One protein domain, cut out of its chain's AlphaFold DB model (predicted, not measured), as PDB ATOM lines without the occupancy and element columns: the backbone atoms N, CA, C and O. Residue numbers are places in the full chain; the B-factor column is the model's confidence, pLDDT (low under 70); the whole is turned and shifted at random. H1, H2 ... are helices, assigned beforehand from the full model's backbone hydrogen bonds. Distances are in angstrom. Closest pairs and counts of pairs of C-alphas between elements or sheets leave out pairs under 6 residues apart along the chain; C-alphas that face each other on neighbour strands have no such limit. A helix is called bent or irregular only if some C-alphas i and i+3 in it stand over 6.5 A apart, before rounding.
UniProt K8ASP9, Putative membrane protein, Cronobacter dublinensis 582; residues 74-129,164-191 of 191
ATOM      1  N   PRO A  74      -2.912  17.211  -1.848       72.56
ATOM      2  CA  PRO A  74      -1.598  17.737  -2.210       72.56
ATOM      3  C   PRO A  74      -1.580  19.267  -2.297       72.56
ATOM      4  O   PRO A  74      -0.540  19.880  -2.070       72.56
ATOM      5  N   TRP A  75      -2.725  19.900  -2.567       75.69
ATOM      6  CA  TRP A  75      -2.843  21.358  -2.580       75.69
ATOM      7  C   TRP A  75      -2.709  21.965  -1.185       75.69
ATOM      8  O   TRP A  75      -2.074  23.007  -1.029       75.69
ATOM      9  N   LEU A  76      -3.268  21.302  -0.169       71.94
ATOM     10  CA  LEU A  76      -3.204  21.769   1.213       71.94
ATOM     11  C   LEU A  76      -1.792  21.586   1.783       71.94
ATOM     12  O   LEU A  76      -1.277  22.489   2.441       71.94
ATOM     13  N   ASP A  77      -1.137  20.464   1.469       72.94
ATOM     14  CA  ASP A  77       0.270  20.241   1.822       72.94
ATOM     15  C   ASP A  77       1.192  21.253   1.116       72.94
ATOM     16  O   ASP A  77       2.067  21.866   1.733       72.94
ATOM     17  N   LEU A  78       0.963  21.521  -0.172       74.00
ATOM     18  CA  LEU A  78       1.767  22.484  -0.920       74.00
ATOM     19  C   LEU A  78       1.619  23.911  -0.376       74.00
ATOM     20  O   LEU A  78       2.627  24.585  -0.161       74.00
ATOM     21  N   LEU A  79       0.389  24.369  -0.138       73.56
ATOM     22  CA  LEU A  79       0.127  25.738   0.308       73.56
ATOM     23  C   LEU A  79       0.520  25.944   1.778       73.56
ATOM     24  O   LEU A  79       1.186  26.919   2.117       73.56
ATOM     25  N   ASN A  80       0.128  25.021   2.654       70.12
ATOM     26  CA  ASN A  80       0.302  25.188   4.092       70.12
ATOM     27  C   ASN A  80       1.689  24.704   4.533       70.12
ATOM     28  O   ASN A  80       2.412  25.397   5.235       70.12
ATOM     29  N   HIS A  81       2.127  23.523   4.100       69.69
ATOM     30  CA  HIS A  81       3.390  22.970   4.588       69.69
ATOM     31  C   HIS A  81       4.606  23.501   3.820       69.69
ATOM     32  O   HIS A  81       5.606  23.899   4.425       69.69
ATOM     33  N   ARG A  82       4.544  23.514   2.482       72.00
ATOM     34  CA  ARG A  82       5.710  23.838   1.642       72.00
ATOM     35  C   ARG A  82       5.858  25.336   1.418       72.00
ATOM     36  O   ARG A  82       6.923  25.879   1.708       72.00
ATOM     37  N   LEU A  83       4.816  26.016   0.945       74.12
ATOM     38  CA  LEU A  83       4.890  27.435   0.596       74.12
ATOM     39  C   LEU A  83       5.193  28.303   1.821       74.12
ATOM     40  O   LEU A  83       6.088  29.142   1.748       74.12
ATOM     41  N   ALA A  84       4.538  28.061   2.961       73.44
ATOM     42  CA  ALA A  84       4.821  28.805   4.191       73.44
ATOM     43  C   ALA A  84       6.274  28.609   4.666       73.44
ATOM     44  O   ALA A  84       6.957  29.575   5.016       73.44
ATOM     45  N   LYS A  85       6.786  27.371   4.610       73.81
ATOM     46  CA  LYS A  85       8.168  27.048   4.994       73.81
ATOM     47  C   LYS A  85       9.187  27.724   4.076       73.81
ATOM     48  O   LYS A  85      10.106  28.383   4.563       73.81
ATOM     49  N   TYR A  86       9.031  27.578   2.761       77.31
ATOM     50  CA  TYR A  86       9.957  28.175   1.798       77.31
ATOM     51  C   TYR A  86       9.845  29.699   1.764       77.31
ATOM     52  O   TYR A  86      10.871  30.365   1.659       77.31
ATOM     53  N   GLY A  87       8.646  30.260   1.934       78.38
ATOM     54  CA  GLY A  87       8.426  31.703   2.026       78.38
ATOM     55  C   GLY A  87       9.141  32.325   3.225       78.38
ATOM     56  O   GLY A  87       9.853  33.318   3.070       78.38
ATOM     57  N   ALA A  88       9.041  31.706   4.406       75.12
ATOM     58  CA  ALA A  88       9.742  32.177   5.600       75.12
ATOM     59  C   ALA A  88      11.273  32.151   5.426       75.12
ATOM     60  O   ALA A  88      11.949  33.130   5.751       75.12
ATOM     61  N   ILE A  89      11.817  31.067   4.861       79.44
ATOM     62  CA  ILE A  89      13.256  30.945   4.570       79.44
ATOM     63  C   ILE A  89      13.683  31.987   3.530       79.44
ATOM     64  O   ILE A  89      14.682  32.675   3.728       79.44
ATOM     65  N   ALA A  90      12.918  32.144   2.448       82.19
ATOM     66  CA  ALA A  90      13.212  33.109   1.395       82.19
ATOM     67  C   ALA A  90      13.245  34.543   1.941       82.19
ATOM     68  O   ALA A  90      14.169  35.287   1.622       82.19
ATOM     69  N   MET A  91      12.308  34.922   2.818       78.19
ATOM     70  CA  MET A  91      12.340  36.238   3.465       78.19
ATOM     71  C   MET A  91      13.548  36.421   4.387       78.19
ATOM     72  O   MET A  91      14.165  37.490   4.375       78.19
ATOM     73  N   ALA A  92      13.912  35.406   5.177       79.12
ATOM     74  CA  ALA A  92      15.095  35.464   6.040       79.12
ATOM     75  C   ALA A  92      16.391  35.614   5.219       79.12
ATOM     76  O   ALA A  92      17.254  36.429   5.545       79.12
ATOM     77  N   VAL A  93      16.509  34.891   4.103       83.56
ATOM     78  CA  VAL A  93      17.660  35.001   3.195       83.56
ATOM     79  C   VAL A  93      17.667  36.351   2.475       83.56
ATOM     80  O   VAL A  93      18.704  37.006   2.417       83.56
ATOM     81  N   ALA A  94      16.521  36.814   1.973       83.12
ATOM     82  CA  ALA A  94      16.414  38.101   1.288       83.12
ATOM     83  C   ALA A  94      16.782  39.271   2.213       83.12
ATOM     84  O   ALA A  94      17.535  40.161   1.814       83.12
ATOM     85  N   SER A  95      16.312  39.249   3.463       77.81
ATOM     86  CA  SER A  95      16.667  40.254   4.473       77.81
ATOM     87  C   SER A  95      18.155  40.215   4.839       77.81
ATOM     88  O   SER A  95      18.770  41.279   4.966       77.81
ATOM     89  N   LEU A  96      18.764  39.026   4.921       82.06
ATOM     90  CA  LEU A  96      20.206  38.874   5.141       82.06
ATOM     91  C   LEU A  96      21.026  39.446   3.977       82.06
ATOM     92  O   LEU A  96      21.939  40.244   4.199       82.06
ATOM     93  N   LEU A  97      20.687  39.068   2.740       83.06
ATOM     94  CA  LEU A  97      21.365  39.535   1.529       83.06
ATOM     95  C   LEU A  97      21.237  41.052   1.382       83.06
ATOM     96  O   LEU A  97      22.234  41.733   1.139       83.06
ATOM     97  N   TYR A  98      20.042  41.600   1.609       81.75
ATOM     98  CA  TYR A  98      19.819  43.043   1.601       81.75
ATOM     99  C   TYR A  98      20.675  43.755   2.660       81.75
ATOM    100  O   TYR A  98      21.330  44.759   2.362       81.75
ATOM    101  N   GLY A  99      20.728  43.208   3.878       78.31
ATOM    102  CA  GLY A  99      21.563  43.725   4.959       78.31
ATOM    103  C   GLY A  99      23.058  43.697   4.643       78.31
ATOM    104  O   GLY A  99      23.757  44.667   4.951       78.31
ATOM    105  N   LEU A 100      23.538  42.637   3.987       82.75
ATOM    106  CA  LEU A 100      24.940  42.473   3.604       82.75
ATOM    107  C   LEU A 100      25.339  43.420   2.463       82.75
ATOM    108  O   LEU A 100      26.344  44.124   2.576       82.75
ATOM    109  N   VAL A 101      24.523  43.500   1.406       83.12
ATOM    110  CA  VAL A 101      24.765  44.368   0.237       83.12
ATOM    111  C   VAL A 101      24.741  45.843   0.631       83.12
ATOM    112  O   VAL A 101      25.591  46.621   0.199       83.12
ATOM    113  N   ARG A 102      23.795  46.246   1.484       78.12
ATOM    114  CA  ARG A 102      23.667  47.639   1.938       78.12
ATOM    115  C   ARG A 102      24.501  47.966   3.185       78.12
ATOM    116  O   ARG A 102      24.457  49.100   3.655       78.12
ATOM    117  N   ARG A 103      25.240  46.991   3.737       76.69
ATOM    118  CA  ARG A 103      25.980  47.080   5.015       76.69
ATOM    119  C   ARG A 103      25.166  47.691   6.159       76.69
ATOM    120  O   ARG A 103      25.672  48.478   6.958       76.69
ATOM    121  N   HIS A 104      23.894  47.313   6.254       74.38
ATOM    122  CA  HIS A 104      23.024  47.750   7.338       74.38
ATOM    123  C   HIS A 104      22.997  46.692   8.452       74.38
ATOM    124  O   HIS A 104      22.279  45.698   8.320       74.38
ATOM    125  N   PRO A 105      23.696  46.906   9.587       72.81
ATOM    126  CA  PRO A 105      23.795  45.907  10.658       72.81
ATOM    127  C   PRO A 105      22.434  45.516  11.253       72.81
ATOM    128  O   PRO A 105      22.272  44.413  11.764       72.81
ATOM    129  N   ARG A 106      21.422  46.390  11.137       72.56
ATOM    130  CA  ARG A 106      20.052  46.144  11.619       72.56
ATOM    131  C   ARG A 106      19.365  45.005  10.863       72.56
ATOM    132  O   ARG A 106      18.759  44.149  11.489       72.56
ATOM    133  N   TRP A 107      19.499  44.971   9.538       73.12
ATOM    134  CA  TRP A 107      18.906  43.922   8.700       73.12
ATOM    135  C   TRP A 107      19.588  42.570   8.919       73.12
ATOM    136  O   TRP A 107      18.914  41.547   8.956       73.12
ATOM    137  N   ILE A 108      20.902  42.580   9.161       77.31
ATOM    138  CA  ILE A 108      21.665  41.377   9.517       77.31
ATOM    139  C   ILE A 108      21.193  40.825  10.870       77.31
ATOM    140  O   ILE A 108      20.907  39.637  10.973       77.31
ATOM    141  N   MET A 109      21.045  41.679  11.889       77.75
ATOM    142  CA  MET A 109      20.544  41.261  13.206       77.75
ATOM    143  C   MET A 109      19.126  40.685  13.135       77.75
ATOM    144  O   MET A 109      18.866  39.642  13.726       77.75
ATOM    145  N   VAL A 110      18.224  41.312  12.375       78.12
ATOM    146  CA  VAL A 110      16.859  40.794  12.172       78.12
ATOM    147  C   VAL A 110      16.885  39.446  11.467       78.12
ATOM    148  O   VAL A 110      16.236  38.517  11.933       78.12
ATOM    149  N   ALA A 111      17.663  39.305  10.394       80.81
ATOM    150  CA  ALA A 111      17.768  38.045   9.669       80.81
ATOM    151  C   ALA A 111      18.355  36.918  10.536       80.81
ATOM    152  O   ALA A 111      17.886  35.784  10.461       80.81
ATOM    153  N   LEU A 112      19.328  37.223  11.404       81.38
ATOM    154  CA  LEU A 112      19.876  36.266  12.368       81.38
ATOM    155  C   LEU A 112      18.851  35.866  13.432       81.38
ATOM    156  O   LEU A 112      18.692  34.677  13.697       81.38
ATOM    157  N   LEU A 113      18.132  36.831  14.012       81.44
ATOM    158  CA  LEU A 113      17.064  36.555  14.980       81.44
ATOM    159  C   LEU A 113      15.927  35.756  14.343       81.44
ATOM    160  O   LEU A 113      15.374  34.864  14.985       81.44
ATOM    161  N   MET A 114      15.619  36.029  13.072       79.88
ATOM    162  CA  MET A 114      14.705  35.205  12.299       79.88
ATOM    163  C   MET A 114      15.276  33.781  12.163       79.88
ATOM    164  O   MET A 114      14.700  32.835  12.687       79.88
ATOM    165  N   GLY A 115      16.456  33.599  11.573       80.75
ATOM    166  CA  GLY A 115      17.062  32.269  11.426       80.75
ATOM    167  C   GLY A 115      17.089  31.459  12.733       80.75
ATOM    168  O   GLY A 115      16.648  30.305  12.759       80.75
ATOM    169  N   LEU A 116      17.500  32.093  13.835       82.50
ATOM    170  CA  LEU A 116      17.532  31.489  15.166       82.50
ATOM    171  C   LEU A 116      16.130  31.101  15.660       82.50
ATOM    172  O   LEU A 116      15.940  29.974  16.107       82.50
ATOM    173  N   GLY A 117      15.140  31.990  15.532       80.25
ATOM    174  CA  GLY A 117      13.756  31.712  15.919       80.25
ATOM    175  C   GLY A 117      13.162  30.522  15.161       80.25
ATOM    176  O   GLY A 117      12.602  29.616  15.780       80.25
ATOM    177  N   THR A 118      13.352  30.460  13.838       78.44
ATOM    178  CA  THR A 118      12.923  29.299  13.039       78.44
ATOM    179  C   THR A 118      13.642  28.018  13.440       78.44
ATOM    180  O   THR A 118      13.010  26.963  13.481       78.44
ATOM    181  N   ALA A 119      14.942  28.091  13.736       79.19
ATOM    182  CA  ALA A 119      15.728  26.927  14.124       79.19
ATOM    183  C   ALA A 119      15.265  26.377  15.477       79.19
ATOM    184  O   ALA A 119      15.004  25.183  15.585       79.19
ATOM    185  N   VAL A 120      15.079  27.248  16.472       82.06
ATOM    186  CA  VAL A 120      14.572  26.875  17.799       82.06
ATOM    187  C   VAL A 120      13.202  26.213  17.673       82.06
ATOM    188  O   VAL A 120      13.028  25.091  18.134       82.06
ATOM    189  N   VAL A 121      12.251  26.829  16.967       79.06
ATOM    190  CA  VAL A 121      10.912  26.246  16.758       79.06
ATOM    191  C   VAL A 121      10.987  24.910  16.011       79.06
ATOM    192  O   VAL A 121      10.270  23.972  16.357       79.06
ATOM    193  N   GLY A 122      11.875  24.793  15.021       77.81
ATOM    194  CA  GLY A 122      12.120  23.547  14.295       77.81
ATOM    195  C   GLY A 122      12.671  22.433  15.187       77.81
ATOM    196  O   GLY A 122      12.215  21.294  15.085       77.81
ATOM    197  N   VAL A 123      13.599  22.758  16.091       78.19
ATOM    198  CA  VAL A 123      14.147  21.815  17.074       78.19
ATOM    199  C   VAL A 123      13.078  21.411  18.079       78.19
ATOM    200  O   VAL A 123      12.866  20.215  18.250       78.19
ATOM    201  N   LEU A 124      12.339  22.364  18.661       75.06
ATOM    202  CA  LEU A 124      11.232  22.046  19.569       75.06
ATOM    203  C   LEU A 124      10.204  21.134  18.897       75.06
ATOM    204  O   LEU A 124       9.704  20.202  19.522       75.06
ATOM    205  N   LYS A 125       9.912  21.369  17.614       77.25
ATOM    206  CA  LYS A 125       9.018  20.512  16.837       77.25
ATOM    207  C   LYS A 125       9.607  19.121  16.633       77.25
ATOM    208  O   LYS A 125       8.891  18.137  16.733       77.25
ATOM    209  N   ALA A 126      10.907  19.010  16.383       71.00
ATOM    210  CA  ALA A 126      11.571  17.718  16.238       71.00
ATOM    211  C   ALA A 126      11.634  16.915  17.549       71.00
ATOM    212  O   ALA A 126      11.616  15.689  17.480       71.00
ATOM    213  N   THR A 127      11.695  17.584  18.702       70.88
ATOM    214  CA  THR A 127      11.772  16.954  20.031       70.88
ATOM    215  C   THR A 127      10.412  16.768  20.703       70.88
ATOM    216  O   THR A 127      10.337  16.197  21.786       70.88
ATOM    217  N   SER A 128       9.330  17.274  20.110       70.31
ATOM    218  CA  SER A 128       7.995  17.163  20.695       70.31
ATOM    219  C   SER A 128       7.369  15.806  20.391       70.31
ATOM    220  O   SER A 128       7.171  15.445  19.231       70.31
ATOM    221  N   HIS A 129       6.982  15.095  21.448       64.38
ATOM    222  CA  HIS A 129       6.283  13.806  21.381       64.38
ATOM    223  C   HIS A 129       4.769  13.935  21.130       64.38
ATOM    224  O   HIS A 129       4.088  12.933  20.947       64.38
ATOM    225  N   GLY A 164       3.300  24.883  16.685       68.56
ATOM    226  CA  GLY A 164       2.794  25.258  15.362       68.56
ATOM    227  C   GLY A 164       3.694  26.245  14.607       68.56
ATOM    228  O   GLY A 164       3.733  27.432  14.918       68.56
ATOM    229  N   GLY A 165       4.355  25.777  13.542       66.19
ATOM    230  CA  GLY A 165       5.267  26.602  12.731       66.19
ATOM    231  C   GLY A 165       4.617  27.819  12.047       66.19
ATOM    232  O   GLY A 165       5.291  28.826  11.824       66.19
ATOM    233  N   HIS A 166       3.311  27.772  11.764       69.50
ATOM    234  CA  HIS A 166       2.561  28.906  11.204       69.50
ATOM    235  C   HIS A 166       2.454  30.075  12.184       69.50
ATOM    236  O   HIS A 166       2.719  31.215  11.816       69.50
ATOM    237  N   ALA A 167       2.143  29.791  13.452       74.81
ATOM    238  CA  ALA A 167       2.072  30.824  14.478       74.81
ATOM    239  C   ALA A 167       3.450  31.469  14.688       74.81
ATOM    240  O   ALA A 167       3.582  32.691  14.679       74.81
ATOM    241  N   SER A 168       4.502  30.650  14.795       74.06
ATOM    242  CA  SER A 168       5.861  31.148  15.019       74.06
ATOM    243  C   SER A 168       6.403  31.982  13.856       74.06
ATOM    244  O   SER A 168       7.001  33.030  14.089       74.06
ATOM    245  N   SER A 169       6.172  31.561  12.607       71.69
ATOM    246  CA  SER A 169       6.602  32.333  11.433       71.69
ATOM    247  C   SER A 169       5.866  33.672  11.315       71.69
ATOM    248  O   SER A 169       6.505  34.669  10.981       71.69
ATOM    249  N   GLY A 170       4.581  33.745  11.684       72.00
ATOM    250  CA  GLY A 170       3.820  35.001  11.730       72.00
ATOM    251  C   GLY A 170       4.443  36.055  12.655       72.00
ATOM    252  O   GLY A 170       4.628  37.206  12.249       72.00
ATOM    253  N   PHE A 171       4.865  35.660  13.861       73.44
ATOM    254  CA  PHE A 171       5.562  36.570  14.782       73.44
ATOM    255  C   PHE A 171       6.911  37.054  14.233       73.44
ATOM    256  O   PHE A 171       7.293  38.206  14.451       73.44
ATOM    257  N   MET A 172       7.620  36.218  13.471       71.75
ATOM    258  CA  MET A 172       8.873  36.620  12.825       71.75
ATOM    259  C   MET A 172       8.652  37.661  11.729       71.75
ATOM    260  O   MET A 172       9.426  38.614  11.630       71.75
ATOM    261  N   VAL A 173       7.585  37.514  10.933       70.88
ATOM    262  CA  VAL A 173       7.220  38.502   9.904       70.88
ATOM    263  C   VAL A 173       6.879  39.848  10.544       70.88
ATOM    264  O   VAL A 173       7.310  40.884  10.046       70.88
ATOM    265  N   MET A 174       6.175  39.857  11.681       70.31
ATOM    266  CA  MET A 174       5.896  41.101  12.410       70.31
ATOM    267  C   MET A 174       7.175  41.806  12.893       70.31
ATOM    268  O   MET A 174       7.280  43.027  12.807       70.31
ATOM    269  N   GLY A 175       8.191  41.059  13.337       69.19
ATOM    270  CA  GLY A 175       9.499  41.642  13.667       69.19
ATOM    271  C   GLY A 175      10.175  42.314  12.461       69.19
ATOM    272  O   GLY A 175      10.782  43.385  12.585       69.19
ATOM    273  N   LEU A 176      10.022  41.724  11.273       69.69
ATOM    274  CA  LEU A 176      10.536  42.280  10.022       69.69
ATOM    275  C   LEU A 176       9.804  43.571   9.612       69.69
ATOM    276  O   LEU A 176      10.452  44.538   9.212       69.69
ATOM    277  N   THR A 177       8.475  43.636   9.736       66.88
ATOM    278  CA  THR A 177       7.711  44.841   9.352       66.88
ATOM    279  C   THR A 177       8.025  46.031  10.257       66.88
ATOM    280  O   THR A 177       8.234  47.140   9.756       66.88
ATOM    281  N   ILE A 178       8.159  45.803  11.568       65.94
ATOM    282  CA  ILE A 178       8.550  46.839  12.536       65.94
ATOM    283  C   ILE A 178       9.930  47.404  12.182       65.94
ATOM    284  O   ILE A 178      10.139  48.617  12.192       65.94
ATOM    285  N   THR A 179      10.885  46.547  11.825       63.09
ATOM    286  CA  THR A 179      12.248  46.993  11.500       63.09
ATOM    287  C   THR A 179      12.358  47.651  10.127       63.09
ATOM    288  O   THR A 179      13.110  48.620   9.986       63.09
ATOM    289  N   CYS A 180      11.562  47.216   9.149       58.44
ATOM    290  CA  CYS A 180      11.456  47.863   7.842       58.44
ATOM    291  C   CYS A 180      10.872  49.287   7.947       58.44
ATOM    292  O   CYS A 180      11.428  50.222   7.364       58.44
ATOM    293  N   GLY A 181       9.830  49.483   8.769       55.31
ATOM    294  CA  GLY A 181       9.242  50.805   9.032       55.31
ATOM    295  C   GLY A 181      10.204  51.779   9.730       55.31
ATOM    296  O   GLY A 181      10.192  52.976   9.455       55.31
ATOM    297  N   GLN A 182      11.108  51.268  10.572       53.12
ATOM    298  CA  GLN A 182      12.124  52.068  11.275       53.12
ATOM    299  C   GLN A 182      13.338  52.424  10.398       53.12
ATOM    300  O   GLN A 182      14.066  53.370  10.701       53.12
ATOM    301  N   ALA A 183      13.588  51.672   9.322       51.91
ATOM    302  CA  ALA A 183      14.715  51.896   8.415       51.91
ATOM    303  C   ALA A 183      14.436  52.958   7.331       51.91
ATOM    304  O   ALA A 183      15.319  53.236   6.522       51.91
ATOM    305  N   GLY A 184      13.231  53.543   7.292       48.00
ATOM    306  CA  GLY A 184      12.856  54.598   6.340       48.00
ATOM    307  C   GLY A 184      12.784  54.158   4.871       48.00
ATOM    308  O   GLY A 184      12.619  55.004   3.998       48.00
ATOM    309  N   GLY A 185      12.922  52.857   4.586       47.62
ATOM    310  CA  GLY A 185      12.953  52.301   3.227       47.62
ATOM    311  C   GLY A 185      11.602  51.819   2.693       47.62
ATOM    312  O   GLY A 185      11.481  51.574   1.499       47.62
ATOM    313  N   CYS A 186      10.586  51.698   3.546       51.72
ATOM    314  CA  CYS A 186       9.231  51.339   3.144       51.72
ATOM    315  C   CYS A 186       8.275  52.334   3.799       51.72
ATOM    316  O   CYS A 186       8.350  52.554   5.010       51.72
ATOM    317  N   GLY A 187       7.459  53.000   2.981       45.06
ATOM    318  CA  GLY A 187       6.616  54.119   3.389       45.06
ATOM    319  C   GLY A 187       5.853  53.846   4.686       45.06
ATOM    320  O   GLY A 187       5.108  52.880   4.773       45.06
ATOM    321  N   SER A 188       6.091  54.711   5.676       39.59
ATOM    322  CA  SER A 188       5.212  55.067   6.795       39.59
ATOM    323  C   SER A 188       4.059  54.091   7.100       39.59
ATOM    324  O   SER A 188       2.891  54.450   6.971       39.59
ATOM    325  N   LEU A 189       4.364  52.902   7.620       40.81
ATOM    326  CA  LEU A 189       3.460  52.246   8.566       40.81
ATOM    327  C   LEU A 189       3.907  52.643   9.970       40.81
ATOM    328  O   LEU A 189       4.693  51.963  10.630       40.81
ATOM    329  N   ARG A 190       3.441  53.829  10.369       32.28
ATOM    330  CA  ARG A 190       3.384  54.244  11.768       32.28
ATOM    331  C   ARG A 190       2.234  53.447  12.386       32.28
ATOM    332  O   ARG A 190       1.087  53.691  12.026       32.28
ATOM    333  N   TRP A 191       2.568  52.466  13.217       34.47
ATOM    334  CA  TRP A 191       1.647  51.947  14.227       34.47
ATOM    335  C   TRP A 191       1.622  52.927  15.398       34.47
ATOM    336  O   TRP A 191       2.716  53.450  15.729       34.47
TER     337      TRP A 191
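Overview. This is residues 74 to 129 and 164 to 191 of the 191 residues of the protein "Putative membrane protein" of Cronobacter dublinensis 582 (UniProt K8ASP9). What does the longest helix belong to? H1 and H2 form a helical hairpin with H1 slanting over its partner, and H3 runs side by side with H2, so that the three make an up-and-down bundle, each helix running against the one before it. What sticks out? Residues 74 to 79 of H1 stick out from this bundle. What is the make-up and outline? The printed part has 84 residues, 69 of them in three helices in the order H1, H2, H3, with no named strand; the class is all helix. It is elongated, spanning 42 by 25 by 24 A, and only just compact, close to loose, with a radius of gyration of the C-alphas of 14.2 A.

Arrangement. How does the longest helix meet its partner? H1, residues 74 to 101, touches H2, residues 105 to 127, opposite ways at a shallow tilt of 33 degrees, only just short of steep. H1 touches H2 with residues 89 to 100 alone, and H2 touches H1 with residues 105 to 115 alone, the closest C-alphas being those of Gly 99 and Trp 107, 4.6 A apart. Where is the remaining helix? H3, residues 165 to 182, touches H2, opposite ways at a shallow tilt of 8 degrees, with the C-alphas of Met 114 and Met 172 closest at 6.0 A. H1 and H3 are close but not clearly touching, their closest C-alphas, of Ala 88 and Ser 169, being 6.6 A apart. What do the backbones show? Every O i to N i+4 pair is within hydrogen-bond range in H2 and H3, and 21 of 24 are in H1.

Along the chain. Where does H1 run? It spans 37.6 A from C-alpha 74 at (-1.598, 17.737, -2.210), with a kink of 26 degrees near residue 84; it is neither bent nor irregular, but only just, C-alphas 80 and 83 being 6.2 A apart. How long are the others? H2 spans 32.7 A, and H3 spans 26.4 A, ending with C-alpha 182 at (12.124, 52.068, 11.275).

Size, cuts and confidence. Is anything missing? Residues 130 to 163 are not printed, and C-alphas 129 and 164 are 13.4 A apart across the cut; the H1 to H2 link is tight. What is farthest apart? The C-alphas of His 129 and Gly 187 are the two farthest apart, at 44.1 A. Where is confidence low? The mean pLDDT of the printed part is 71.3, and residues 81, 129, 164 to 166 and 175 to 191 are under 70.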